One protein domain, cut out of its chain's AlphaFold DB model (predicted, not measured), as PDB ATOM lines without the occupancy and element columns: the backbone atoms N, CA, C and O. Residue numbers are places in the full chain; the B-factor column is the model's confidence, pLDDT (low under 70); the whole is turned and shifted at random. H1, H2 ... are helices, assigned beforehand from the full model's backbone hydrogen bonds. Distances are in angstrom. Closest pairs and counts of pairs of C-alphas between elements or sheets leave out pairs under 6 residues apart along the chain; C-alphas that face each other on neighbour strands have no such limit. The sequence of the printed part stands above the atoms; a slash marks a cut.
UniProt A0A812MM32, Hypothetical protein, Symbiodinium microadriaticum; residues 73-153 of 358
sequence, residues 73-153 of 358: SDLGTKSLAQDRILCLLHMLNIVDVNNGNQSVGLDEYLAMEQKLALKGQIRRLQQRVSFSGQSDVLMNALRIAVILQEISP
ATOM      1  N   SER A  73     -41.552  63.591 -67.844       86.69
ATOM      2  CA  SER A  73     -40.581  63.072 -66.857       86.69
ATOM      3  C   SER A  73     -39.708  61.918 -67.369       86.69
ATOM      4  O   SER A  73     -38.736  61.525 -66.718       86.69
ATOM      5  N   ASP A  74     -40.009  61.396 -68.562       88.94
ATOM      6  CA  ASP A  74     -39.111  60.487 -69.276       88.94
ATOM      7  C   ASP A  74     -37.795  61.189 -69.662       88.94
ATOM      8  O   ASP A  74     -36.749  60.538 -69.773       88.94
ATOM      9  N   LEU A  75     -37.831  62.518 -69.819       86.12
ATOM     10  CA  LEU A  75     -36.657  63.337 -70.076       86.12
ATOM     11  C   LEU A  75     -35.730  63.304 -68.849       86.12
ATOM     12  O   LEU A  75     -36.042  63.841 -67.791       86.12
ATOM     13  N   GLY A  76     -34.581  62.638 -68.992       80.94
ATOM     14  CA  GLY A  76     -33.571  62.504 -67.935       80.94
ATOM     15  C   GLY A  76     -33.652  61.218 -67.105       80.94
ATOM     16  O   GLY A  76     -32.742  60.961 -66.318       80.94
ATOM     17  N   THR A  77     -34.675  60.378 -67.297       84.81
ATOM     18  CA  THR A  77     -34.785  59.064 -66.627       84.81
ATOM     19  C   THR A  77     -34.563  57.884 -67.573       84.81
ATOM     20  O   THR A  77     -34.169  56.805 -67.127       84.81
ATOM     21  N   LYS A  78     -34.774  58.079 -68.880       83.31
ATOM     22  CA  LYS A  78     -34.607  57.055 -69.920       83.31
ATOM     23  C   LYS A  78     -33.616  57.523 -70.988       83.31
ATOM     24  O   LYS A  78     -33.515  58.712 -71.278       83.31
ATOM     25  N   SER A  79     -32.919  56.570 -71.610       90.62
ATOM     26  CA  SER A  79     -32.190  56.816 -72.859       90.62
ATOM     27  C   SER A  79     -33.194  56.797 -74.007       90.62
ATOM     28  O   SER A  79     -33.823  55.769 -74.256       90.62
ATOM     29  N   LEU A  80     -33.383  57.933 -74.674       91.19
ATOM     30  CA  LEU A  80     -34.404  58.129 -75.703       91.19
ATOM     31  C   LEU A  80     -33.749  58.486 -77.039       91.19
ATOM     32  O   LEU A  80     -32.664  59.061 -77.069       91.19
ATOM     33  N   ALA A  81     -34.417  58.151 -78.145       93.00
ATOM     34  CA  ALA A  81     -34.002  58.593 -79.475       93.00
ATOM     35  C   ALA A  81     -34.144  60.118 -79.618       93.00
ATOM     36  O   ALA A  81     -34.975  60.728 -78.940       93.00
ATOM     37  N   GLN A  82     -33.375  60.713 -80.532       93.00
ATOM     38  CA  GLN A  82     -33.348  62.160 -80.759       93.00
ATOM     39  C   GLN A  82     -34.747  62.743 -80.997       93.00
ATOM     40  O   GLN A  82     -35.148  63.639 -80.259       93.00
ATOM     41  N   ASP A  83     -35.527  62.173 -81.920       92.19
ATOM     42  CA  ASP A  83     -36.892  62.629 -82.230       92.19
ATOM     43  C   ASP A  83     -37.778  62.682 -80.981       92.19
ATOM     44  O   ASP A  83     -38.606  63.576 -80.786       92.19
ATOM     45  N   ARG A  84     -37.594  61.701 -80.089       92.56
ATOM     46  CA  ARG A  84     -38.370  61.614 -78.858       92.56
ATOM     47  C   ARG A  84     -37.945  62.676 -77.851       92.56
ATOM     48  O   ARG A  84     -38.812  63.212 -77.165       92.56
ATOM     49  N   ILE A  85     -36.650  62.971 -77.766       92.62
ATOM     50  CA  ILE A  85     -36.127  64.061 -76.938       92.62
ATOM     51  C   ILE A  85     -36.689  65.393 -77.438       92.62
ATOM     52  O   ILE A  85     -37.265  66.118 -76.637       92.62
ATOM     53  N   LEU A  86     -36.615  65.676 -78.742       92.19
ATOM     54  CA  LEU A  86     -37.138  66.914 -79.338       92.19
ATOM     55  C   LEU A  86     -38.631  67.105 -79.039       92.19
ATOM     56  O   LEU A  86     -39.036  68.141 -78.521       92.19
ATOM     57  N   CYS A  87     -39.430  66.055 -79.221       92.56
ATOM     58  CA  CYS A  87     -40.846  66.052 -78.864       92.56
ATOM     59  C   CYS A  87     -41.103  66.346 -77.365       92.56
ATOM     60  O   CYS A  87     -42.067  67.029 -77.015       92.56
ATOM     61  N   LEU A  88     -40.254  65.836 -76.464       90.69
ATOM     62  CA  LEU A  88     -40.342  66.101 -75.021       90.69
ATOM     63  C   LEU A  88     -39.919  67.523 -74.650       90.69
ATOM     64  O   LEU A  88     -40.546  68.123 -73.780       90.69
ATOM     65  N   LEU A  89     -38.902  68.066 -75.318       91.44
ATOM     66  CA  LEU A  89     -38.477  69.455 -75.151       91.44
ATOM     67  C   LEU A  89     -39.589  70.418 -75.582       91.44
ATOM     68  O   LEU A  89     -39.870  71.374 -74.859       91.44
ATOM     69  N   HIS A  90     -40.280  70.107 -76.684       91.31
ATOM     70  CA  HIS A  90     -41.452  70.860 -77.122       91.31
ATOM     71  C   HIS A  90     -42.554  70.877 -76.053       91.31
ATOM     72  O   HIS A  90     -43.062  71.937 -75.705       91.31
ATOM     73  N   MET A  91     -42.882  69.717 -75.466       88.62
ATOM     74  CA  MET A  91     -43.892  69.620 -74.397       88.62
ATOM     75  C   MET A  91     -43.532  70.423 -73.136       88.62
ATOM     76  O   MET A  91     -44.425  70.803 -72.382       88.62
ATOM     77  N   LEU A  92     -42.243  70.672 -72.896       89.31
ATOM     78  CA  LEU A  92     -41.754  71.512 -71.800       89.31
ATOM     79  C   LEU A  92     -41.650  73.000 -72.178       89.31
ATOM     80  O   LEU A  92     -41.170  73.787 -71.365       89.31
ATOM     81  N   ASN A  93     -42.097  73.390 -73.377       88.44
ATOM     82  CA  ASN A  93     -41.979  74.741 -73.933       88.44
ATOM     83  C   ASN A  93     -40.533  75.259 -73.968       88.44
ATOM     84  O   ASN A  93     -40.275  76.443 -73.747       88.44
ATOM     85  N   ILE A  94     -39.571  74.373 -74.237       87.50
ATOM     86  CA  ILE A  94     -38.169  74.770 -74.364       87.50
ATOM     87  C   ILE A  94     -37.960  75.439 -75.725       87.50
ATOM     88  O   ILE A  94     -38.322  74.898 -76.775       87.50
ATOM     89  N   VAL A  95     -37.351  76.622 -75.690       87.88
ATOM     90  CA  VAL A  95     -37.058  77.446 -76.864       87.88
ATOM     91  C   VAL A  95     -35.555  77.581 -77.068       87.88
ATOM     92  O   VAL A  95     -34.788  77.634 -76.104       87.88
ATOM     93  N   ASP A  96     -35.132  77.641 -78.326       85.31
ATOM     94  CA  ASP A  96     -33.735  77.875 -78.679       85.31
ATOM     95  C   ASP A  96     -33.473  79.374 -78.850       85.31
ATOM     96  O   ASP A  96     -33.963  80.013 -79.782       85.31
ATOM     97  N   VAL A  97     -32.675  79.932 -77.940       85.12
ATOM     98  CA  VAL A  97     -32.300  81.354 -77.931       85.12
ATOM     99  C   VAL A  97     -31.478  81.725 -79.167       85.12
ATOM    100  O   VAL A  97     -31.595  82.836 -79.678       85.12
ATOM    101  N   ASN A  98     -30.673  80.798 -79.693       85.25
ATOM    102  CA  ASN A  98     -29.803  81.082 -80.836       85.25
ATOM    103  C   ASN A  98     -30.581  81.133 -82.157       85.25
ATOM    104  O   ASN A  98     -30.150  81.790 -83.099       85.25
ATOM    105  N   ASN A  99     -31.746  80.486 -82.203       79.62
ATOM    106  CA  ASN A  99     -32.615  80.408 -83.376       79.62
ATOM    107  C   ASN A  99     -33.838  81.333 -83.262       79.62
ATOM    108  O   ASN A  99     -34.910  81.031 -83.781       79.62
ATOM    109  N   GLY A 100     -33.700  82.470 -82.571       78.19
ATOM    110  CA  GLY A 100     -34.769  83.466 -82.468       78.19
ATOM    111  C   GLY A 100     -35.943  83.024 -81.593       78.19
ATOM    112  O   GLY A 100     -37.090  83.326 -81.914       78.19
ATOM    113  N   ASN A 101     -35.665  82.303 -80.502       83.81
ATOM    114  CA  ASN A 101     -36.648  81.798 -79.536       83.81
ATOM    115  C   ASN A 101     -37.707  80.863 -80.148       83.81
ATOM    116  O   ASN A 101     -38.836  80.781 -79.659       83.81
ATOM    117  N   GLN A 102     -37.354  80.129 -81.203       83.31
ATOM    118  CA  GLN A 102     -38.240  79.120 -81.778       83.31
ATOM    119  C   GLN A 102     -38.383  77.913 -80.842       83.31
ATOM    120  O   GLN A 102     -37.428  77.499 -80.178       83.31
ATOM    121  N   SER A 103     -39.589  77.337 -80.787       85.12
ATOM    122  CA  SER A 103     -39.862  76.139 -79.988       85.12
ATOM    123  C   SER A 103     -39.117  74.938 -80.558       85.12
ATOM    124  O   SER A 103     -39.303  74.587 -81.725       85.12
ATOM    125  N   VAL A 104     -38.327  74.268 -79.726       89.44
ATOM    126  CA  VAL A 104     -37.575  73.083 -80.142       89.44
ATOM    127  C   VAL A 104     -38.534  71.906 -80.308       89.44
ATOM    128  O   VAL A 104     -39.303  71.620 -79.397       89.44
ATOM    129  N   GLY A 105     -38.466  71.200 -81.439       89.44
ATOM    130  CA  GLY A 105     -39.119  69.897 -81.619       89.44
ATOM    131  C   GLY A 105     -40.607  69.910 -81.991       89.44
ATOM    132  O   GLY A 105     -41.324  68.951 -81.681       89.44
ATOM    133  N   LEU A 106     -41.095  71.002 -82.592       90.50
ATOM    134  CA  LEU A 106     -42.500  71.155 -82.992       90.50
ATOM    135  C   LEU A 106     -42.925  70.098 -84.025       90.50
ATOM    136  O   LEU A 106     -43.977  69.475 -83.868       90.50
ATOM    137  N   ASP A 107     -42.103  69.855 -85.043       92.56
ATOM    138  CA  ASP A 107     -42.424  68.916 -86.123       92.56
ATOM    139  C   ASP A 107     -42.522  67.476 -85.603       92.56
ATOM    140  O   ASP A 107     -43.471  66.744 -85.905       92.56
ATOM    141  N   GLU A 108     -41.587  67.076 -84.739       93.69
ATOM    142  CA  GLU A 108     -41.579  65.764 -84.097       93.69
ATOM    143  C   GLU A 108     -42.783  65.586 -83.168       93.69
ATOM    144  O   GLU A 108     -43.362  64.493 -83.098       93.69
ATOM    145  N   TYR A 109     -43.191  66.650 -82.468       92.19
ATOM    146  CA  TYR A 109     -44.390  66.642 -81.638       92.19
ATOM    147  C   TYR A 109     -45.666  66.473 -82.472       92.19
ATOM    148  O   TYR A 109     -46.478  65.596 -82.161       92.19
ATOM    149  N   LEU A 110     -45.825  67.229 -83.562       92.50
ATOM    150  CA  LEU A 110     -46.980  67.113 -84.458       92.50
ATOM    151  C   LEU A 110     -47.068  65.716 -85.085       92.50
ATOM    152  O   LEU A 110     -48.137  65.099 -85.082       92.50
ATOM    153  N   ALA A 111     -45.944  65.167 -85.551       91.75
ATOM    154  CA  ALA A 111     -45.892  63.815 -86.099       91.75
ATOM    155  C   ALA A 111     -46.262  62.745 -85.052       91.75
ATOM    156  O   ALA A 111     -46.924  61.748 -85.365       91.75
ATOM    157  N   MET A 112     -45.846  62.930 -83.795       91.88
ATOM    158  CA  MET A 112     -46.203  62.050 -82.679       91.88
ATOM    159  C   MET A 112     -47.706  62.113 -82.369       91.88
ATOM    160  O   MET A 112     -48.344  61.063 -82.239       91.88
ATOM    161  N   GLU A 113     -48.283  63.312 -82.325       90.31
ATOM    162  CA  GLU A 113     -49.704  63.523 -82.036       90.31
ATOM    163  C   GLU A 113     -50.601  62.965 -83.157       90.31
ATOM    164  O   GLU A 113     -51.577  62.266 -82.876       90.31
ATOM    165  N   GLN A 114     -50.218  63.129 -84.428       88.62
ATOM    166  CA  GLN A 114     -50.901  62.492 -85.565       88.62
ATOM    167  C   GLN A 114     -50.891  60.959 -85.460       88.62
ATOM    168  O   GLN A 114     -51.924  60.304 -85.624       88.62
ATOM    169  N   LYS A 115     -49.738  60.362 -85.125       87.94
ATOM    170  CA  LYS A 115     -49.624  58.907 -84.911       87.94
ATOM    171  C   LYS A 115     -50.502  58.434 -83.749       87.94
ATOM    172  O   LYS A 115     -51.062  57.335 -83.814       87.94
ATOM    173  N   LEU A 116     -50.621  59.226 -82.682       87.25
ATOM    174  CA  LEU A 116     -51.509  58.936 -81.554       87.25
ATOM    175  C   LEU A 116     -52.986  59.016 -81.949       87.25
ATOM    176  O   LEU A 116     -53.743  58.101 -81.610       87.25
ATOM    177  N   ALA A 117     -53.382  60.055 -82.685       85.62
ATOM    178  CA  ALA A 117     -54.744  60.239 -83.174       85.62
ATOM    179  C   ALA A 117     -55.179  59.063 -84.060       85.62
ATOM    180  O   ALA A 117     -56.213  58.442 -83.792       85.62
ATOM    181  N   LEU A 118     -54.331  58.670 -85.018       83.50
ATOM    182  CA  LEU A 118     -54.582  57.532 -85.903       83.50
ATOM    183  C   LEU A 118     -54.716  56.218 -85.118       83.50
ATOM    184  O   LEU A 118     -55.667  55.460 -85.311       83.50
ATOM    185  N   LYS A 119     -53.809  55.946 -84.169       84.06
ATOM    186  CA  LYS A 119     -53.911  54.759 -83.299       84.06
ATOM    187  C   LYS A 119     -55.187  54.767 -82.455       84.06
ATOM    188  O   LYS A 119     -55.772  53.709 -82.223       84.06
ATOM    189  N   GLY A 120     -55.611  55.938 -81.984       82.56
ATOM    190  CA  GLY A 120     -56.858  56.117 -81.245       82.56
ATOM    191  C   GLY A 120     -58.083  55.785 -82.095       82.56
ATOM    192  O   GLY A 120     -58.948  55.035 -81.642       82.56
ATOM    193  N   GLN A 121     -58.124  56.279 -83.335       80.50
ATOM    194  CA  GLN A 121     -59.171  55.945 -84.303       80.50
ATOM    195  C   GLN A 121     -59.210  54.439 -84.572       80.50
ATOM    196  O   GLN A 121     -60.248  53.818 -84.359       80.50
ATOM    197  N   ILE A 122     -58.072  53.819 -84.906       79.31
ATOM    198  CA  ILE A 122     -57.985  52.371 -85.167       79.31
ATOM    199  C   ILE A 122     -58.552  51.556 -83.997       79.31
ATOM    200  O   ILE A 122     -59.336  50.634 -84.213       79.31
ATOM    201  N   ARG A 123     -58.216  51.908 -82.750       79.31
ATOM    202  CA  ARG A 123     -58.743  51.209 -81.566       79.31
ATOM    203  C   ARG A 123     -60.261  51.330 -81.432       79.31
ATOM    204  O   ARG A 123     -60.914  50.337 -81.122       79.31
ATOM    205  N   ARG A 124     -60.833  52.515 -81.675       76.88
ATOM    206  CA  ARG A 124     -62.295  52.715 -81.638       76.88
ATOM    207  C   ARG A 124     -62.993  51.893 -82.717       76.88
ATOM    208  O   ARG A 124     -64.031  51.294 -82.453       76.88
ATOM    209  N   LEU A 125     -62.403  51.819 -83.909       67.88
ATOM    210  CA  LEU A 125     -62.948  51.027 -85.008       67.88
ATOM    211  C   LEU A 125     -62.872  49.528 -84.712       67.88
ATOM    212  O   LEU A 125     -63.853  48.818 -84.894       67.88
ATOM    213  N   GLN A 126     -61.759  49.049 -84.151       70.31
ATOM    214  CA  GLN A 126     -61.638  47.661 -83.695       70.31
ATOM    215  C   GLN A 126     -62.706  47.288 -82.656       70.31
ATOM    216  O   GLN A 126     -63.246  46.187 -82.720       70.31
ATOM    217  N   GLN A 127     -63.034  48.198 -81.734       75.31
ATOM    218  CA  GLN A 127     -64.094  47.981 -80.743       75.31
ATOM    219  C   GLN A 127     -65.487  47.922 -81.381       75.31
ATOM    220  O   GLN A 127     -66.281  47.059 -81.016       75.31
ATOM    221  N   ARG A 128     -65.778  48.798 -82.351       65.19
ATOM    222  CA  ARG A 128     -67.071  48.820 -83.060       65.19
ATOM    223  C   ARG A 128     -67.286  47.604 -83.962       65.19
ATOM    224  O   ARG A 128     -68.420  47.185 -84.146       65.19
ATOM    225  N   VAL A 129     -66.213  47.033 -84.508       62.38
ATOM    226  CA  VAL A 129     -66.270  45.909 -85.460       62.38
ATOM    227  C   VAL A 129     -66.149  44.550 -84.754       62.38
ATOM    228  O   VAL A 129     -65.982  43.529 -85.406       62.38
ATOM    229  N   SER A 130     -66.238  44.480 -83.424       59.47
ATOM    230  CA  SER A 130     -66.193  43.202 -82.701       59.47
ATOM    231  C   SER A 130     -67.523  42.434 -82.801       59.47
ATOM    232  O   SER A 130     -68.193  42.215 -81.796       59.47
ATOM    233  N   PHE A 131     -67.905  41.999 -84.004       54.00
ATOM    234  CA  PHE A 131     -68.950  40.994 -84.196       54.00
ATOM    235  C   PHE A 131     -68.327  39.602 -84.062       54.00
ATOM    236  O   PHE A 131     -67.574  39.144 -84.920       54.00
ATOM    237  N   SER A 132     -68.598  38.931 -82.945       48.78
ATOM    238  CA  SER A 132     -68.188  37.543 -82.740       48.78
ATOM    239  C   SER A 132     -69.001  36.630 -83.663       48.78
ATOM    240  O   SER A 132     -70.200  36.468 -83.438       48.78
ATOM    241  N   GLY A 133     -68.369  36.032 -84.680       56.56
ATOM    242  CA  GLY A 133     -68.972  34.928 -85.443       56.56
ATOM    243  C   GLY A 133     -68.826  34.943 -86.970       56.56
ATOM    244  O   GLY A 133     -69.331  34.022 -87.604       56.56
ATOM    245  N   GLN A 134     -68.159  35.928 -87.582       57.88
ATOM    246  CA  GLN A 134     -67.916  35.953 -89.037       57.88
ATOM    247  C   GLN A 134     -66.464  35.628 -89.406       57.88
ATOM    248  O   GLN A 134     -65.556  35.797 -88.594       57.88
ATOM    249  N   SER A 135     -66.257  35.148 -90.640       63.03
ATOM    250  CA  SER A 135     -64.940  34.775 -91.166       63.03
ATOM    251  C   SER A 135     -63.952  35.946 -91.108       63.03
ATOM    252  O   SER A 135     -64.311  37.098 -91.373       63.03
ATOM    253  N   ASP A 136     -62.686  35.649 -90.800       66.88
ATOM    254  CA  ASP A 136     -61.620  36.651 -90.630       66.88
ATOM    255  C   ASP A 136     -61.467  37.584 -91.847       66.88
ATOM    256  O   ASP A 136     -61.077  38.744 -91.711       66.88
ATOM    257  N   VAL A 137     -61.827  37.103 -93.041       68.12
ATOM    258  CA  VAL A 137     -61.796  37.866 -94.297       68.12
ATOM    259  C   VAL A 137     -62.855  38.970 -94.312       68.12
ATOM    260  O   VAL A 137     -62.530  40.117 -94.615       68.12
ATOM    261  N   LEU A 138     -64.100  38.658 -93.937       62.09
ATOM    262  CA  LEU A 138     -65.184  39.642 -93.871       62.09
ATOM    263  C   LEU A 138     -64.922  40.663 -92.760       62.09
ATOM    264  O   LEU A 138     -65.131  41.859 -92.948       62.09
ATOM    265  N   MET A 139     -64.368  40.209 -91.637       66.62
ATOM    266  CA  MET A 139     -63.960  41.075 -90.532       66.62
ATOM    267  C   MET A 139     -62.857  42.052 -90.941       66.62
ATOM    268  O   MET A 139     -62.930  43.238 -90.622       66.62
ATOM    269  N   ASN A 140     -61.843  41.582 -91.669       71.19
ATOM    270  CA  ASN A 140     -60.780  42.447 -92.173       71.19
ATOM    271  C   ASN A 140     -61.299  43.419 -93.244       71.19
ATOM    272  O   ASN A 140     -60.949  44.596 -93.193       71.19
ATOM    273  N   ALA A 141     -62.189  42.979 -94.139       68.38
ATOM    274  CA  ALA A 141     -62.823  43.844 -95.133       68.38
ATOM    275  C   ALA A 141     -63.686  44.945 -94.486       68.38
ATOM    276  O   ALA A 141     -63.549  46.116 -94.835       68.38
ATOM    277  N   LEU A 142     -64.504  44.602 -93.484       62.41
ATOM    278  CA  LEU A 142     -65.321  45.563 -92.736       62.41
ATOM    279  C   LEU A 142     -64.464  46.547 -91.935       62.41
ATOM    280  O   LEU A 142     -64.757  47.740 -91.914       62.41
ATOM    281  N   ARG A 143     -63.367  46.084 -91.320       66.31
ATOM    282  CA  ARG A 143     -62.395  46.967 -90.652       66.31
ATOM    283  C   ARG A 143     -61.788  47.966 -91.633       66.31
ATOM    284  O   ARG A 143     -61.716  49.143 -91.303       66.31
ATOM    285  N   ILE A 144     -61.375  47.513 -92.817       73.50
ATOM    286  CA  ILE A 144     -60.790  48.376 -93.851       73.50
ATOM    287  C   ILE A 144     -61.826  49.386 -94.359       73.50
ATOM    288  O   ILE A 144     -61.518  50.571 -94.405       73.50
ATOM    289  N   ALA A 145     -63.057  48.962 -94.660       65.31
ATOM    290  CA  ALA A 145     -64.125  49.853 -95.121       65.31
ATOM    291  C   ALA A 145     -64.448  50.957 -94.098       65.31
ATOM    292  O   ALA A 145     -64.529  52.132 -94.444       65.31
ATOM    293  N   VAL A 146     -64.541  50.592 -92.817       65.06
ATOM    294  CA  VAL A 146     -64.798  51.529 -91.715       65.06
ATOM    295  C   VAL A 146     -63.609  52.477 -91.477       65.06
ATOM    296  O   VAL A 146     -63.809  53.658 -91.202       65.06
ATOM    297  N   ILE A 147     -62.368  51.996 -91.624       69.75
ATOM    298  CA  ILE A 147     -61.155  52.834 -91.581       69.75
ATOM    299  C   ILE A 147     -61.146  53.838 -92.743       69.75
ATOM    300  O   ILE A 147     -60.881  55.017 -92.520       69.75
ATOM    301  N   LEU A 148     -61.462  53.401 -93.964       66.88
ATOM    302  CA  LEU A 148     -61.501  54.263 -95.150       66.88
ATOM    303  C   LEU A 148     -62.586  55.343 -95.051       66.88
ATOM    304  O   LEU A 148     -62.373  56.466 -95.504       66.88
ATOM    305  N   GLN A 149     -63.716  55.029 -94.418       63.31
ATOM    306  CA  GLN A 149     -64.824  55.964 -94.246       63.31
ATOM    307  C   GLN A 149     -64.541  57.054 -93.197       63.31
ATOM    308  O   GLN A 149     -64.966  58.189 -93.371       63.31
ATOM    309  N   GLU A 150     -63.790  56.745 -92.136       61.09
ATOM    310  CA  GLU A 150     -63.446  57.706 -91.066       61.09
ATOM    311  C   GLU A 150     -62.176  58.524 -91.361       61.09
ATOM    312  O   GLU A 150     -61.999  59.615 -90.821       61.09
ATOM    313  N   ILE A 151     -61.288  58.037 -92.236       62.03
ATOM    314  CA  ILE A 151     -60.104  58.791 -92.685       62.03
ATOM    315  C   ILE A 151     -60.477  59.887 -93.706       62.03
ATOM    316  O   ILE A 151     -59.676  60.788 -93.950       62.03
ATOM    317  N   SER A 152     -61.694  59.879 -94.267       53.78
ATOM    318  CA  SER A 152     -62.093  60.831 -95.309       53.78
ATOM    319  C   SER A 152     -63.309  61.690 -94.947       53.78
ATOM    320  O   SER A 152     -64.442  61.325 -95.257       53.78
ATOM    321  N   PRO A 153     -63.062  62.924 -94.478       50.88
ATOM    322  CA  PRO A 153     -63.904  64.059 -94.842       50.88
ATOM    323  C   PRO A 153     -63.181  65.088 -95.735       50.88
ATOM    324  O   PRO A 153     -63.772  66.110 -96.064       50.88
TER     325      PRO A 153
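Overview. This is residues 73 to 153 of the 358 residues of the protein "Hypothetical protein" of Symbiodinium microadriaticum (UniProt A0A812MM32). One long helix, H2, makes the length of an open model, with the short helix H1 set crosswise at its first end and H3 folded back steeply near its last end. An unnamed loop, residues 92 to 105, reaches out beyond the H1 end. The printed part has 81 residues with three named helices, H1, H2, H3, and no named strand: all helix, extended, radius of gyration of the C-alphas 19.0 A, spans 59 by 32 by 15 A.

Along the chain. H2, residues 106 to 128, is 33.2 A long, from C-alpha 106 at (-42.500, 71.155, -82.992). H1 is residues 82 to 91, 14.4 A. H3, residues 136 to 150, 21.1 A, ends at C-alpha 150 at (-63.446, 57.706, -91.066).

Arrangement. H2 touches H1 with residues 106 to 112 alone, about perpendicular at 90 degrees; the closest C-alphas, of Cys 87 and Tyr 109, are 4.5 A apart. H2 touches H3 with residues 122 to 126 alone, opposite ways at a steep tilt of 49 degrees; the closest C-alphas, of Leu 125 and Arg 143, are 7.0 A apart. H1 and H3 are apart. In H1, H2 and H3 every O i to N i+4 pair is within hydrogen-bond range.

Size, cuts and confidence. The farthest C-alphas, of Asn 98 and Gly 133, are 60.7 A apart. The printed part has no cut. The link H1 to H2 is long, 14 residues. Mean pLDDT of the printed part is 79.0; residues 128 to 139 and 145 to 153 are among those under 70.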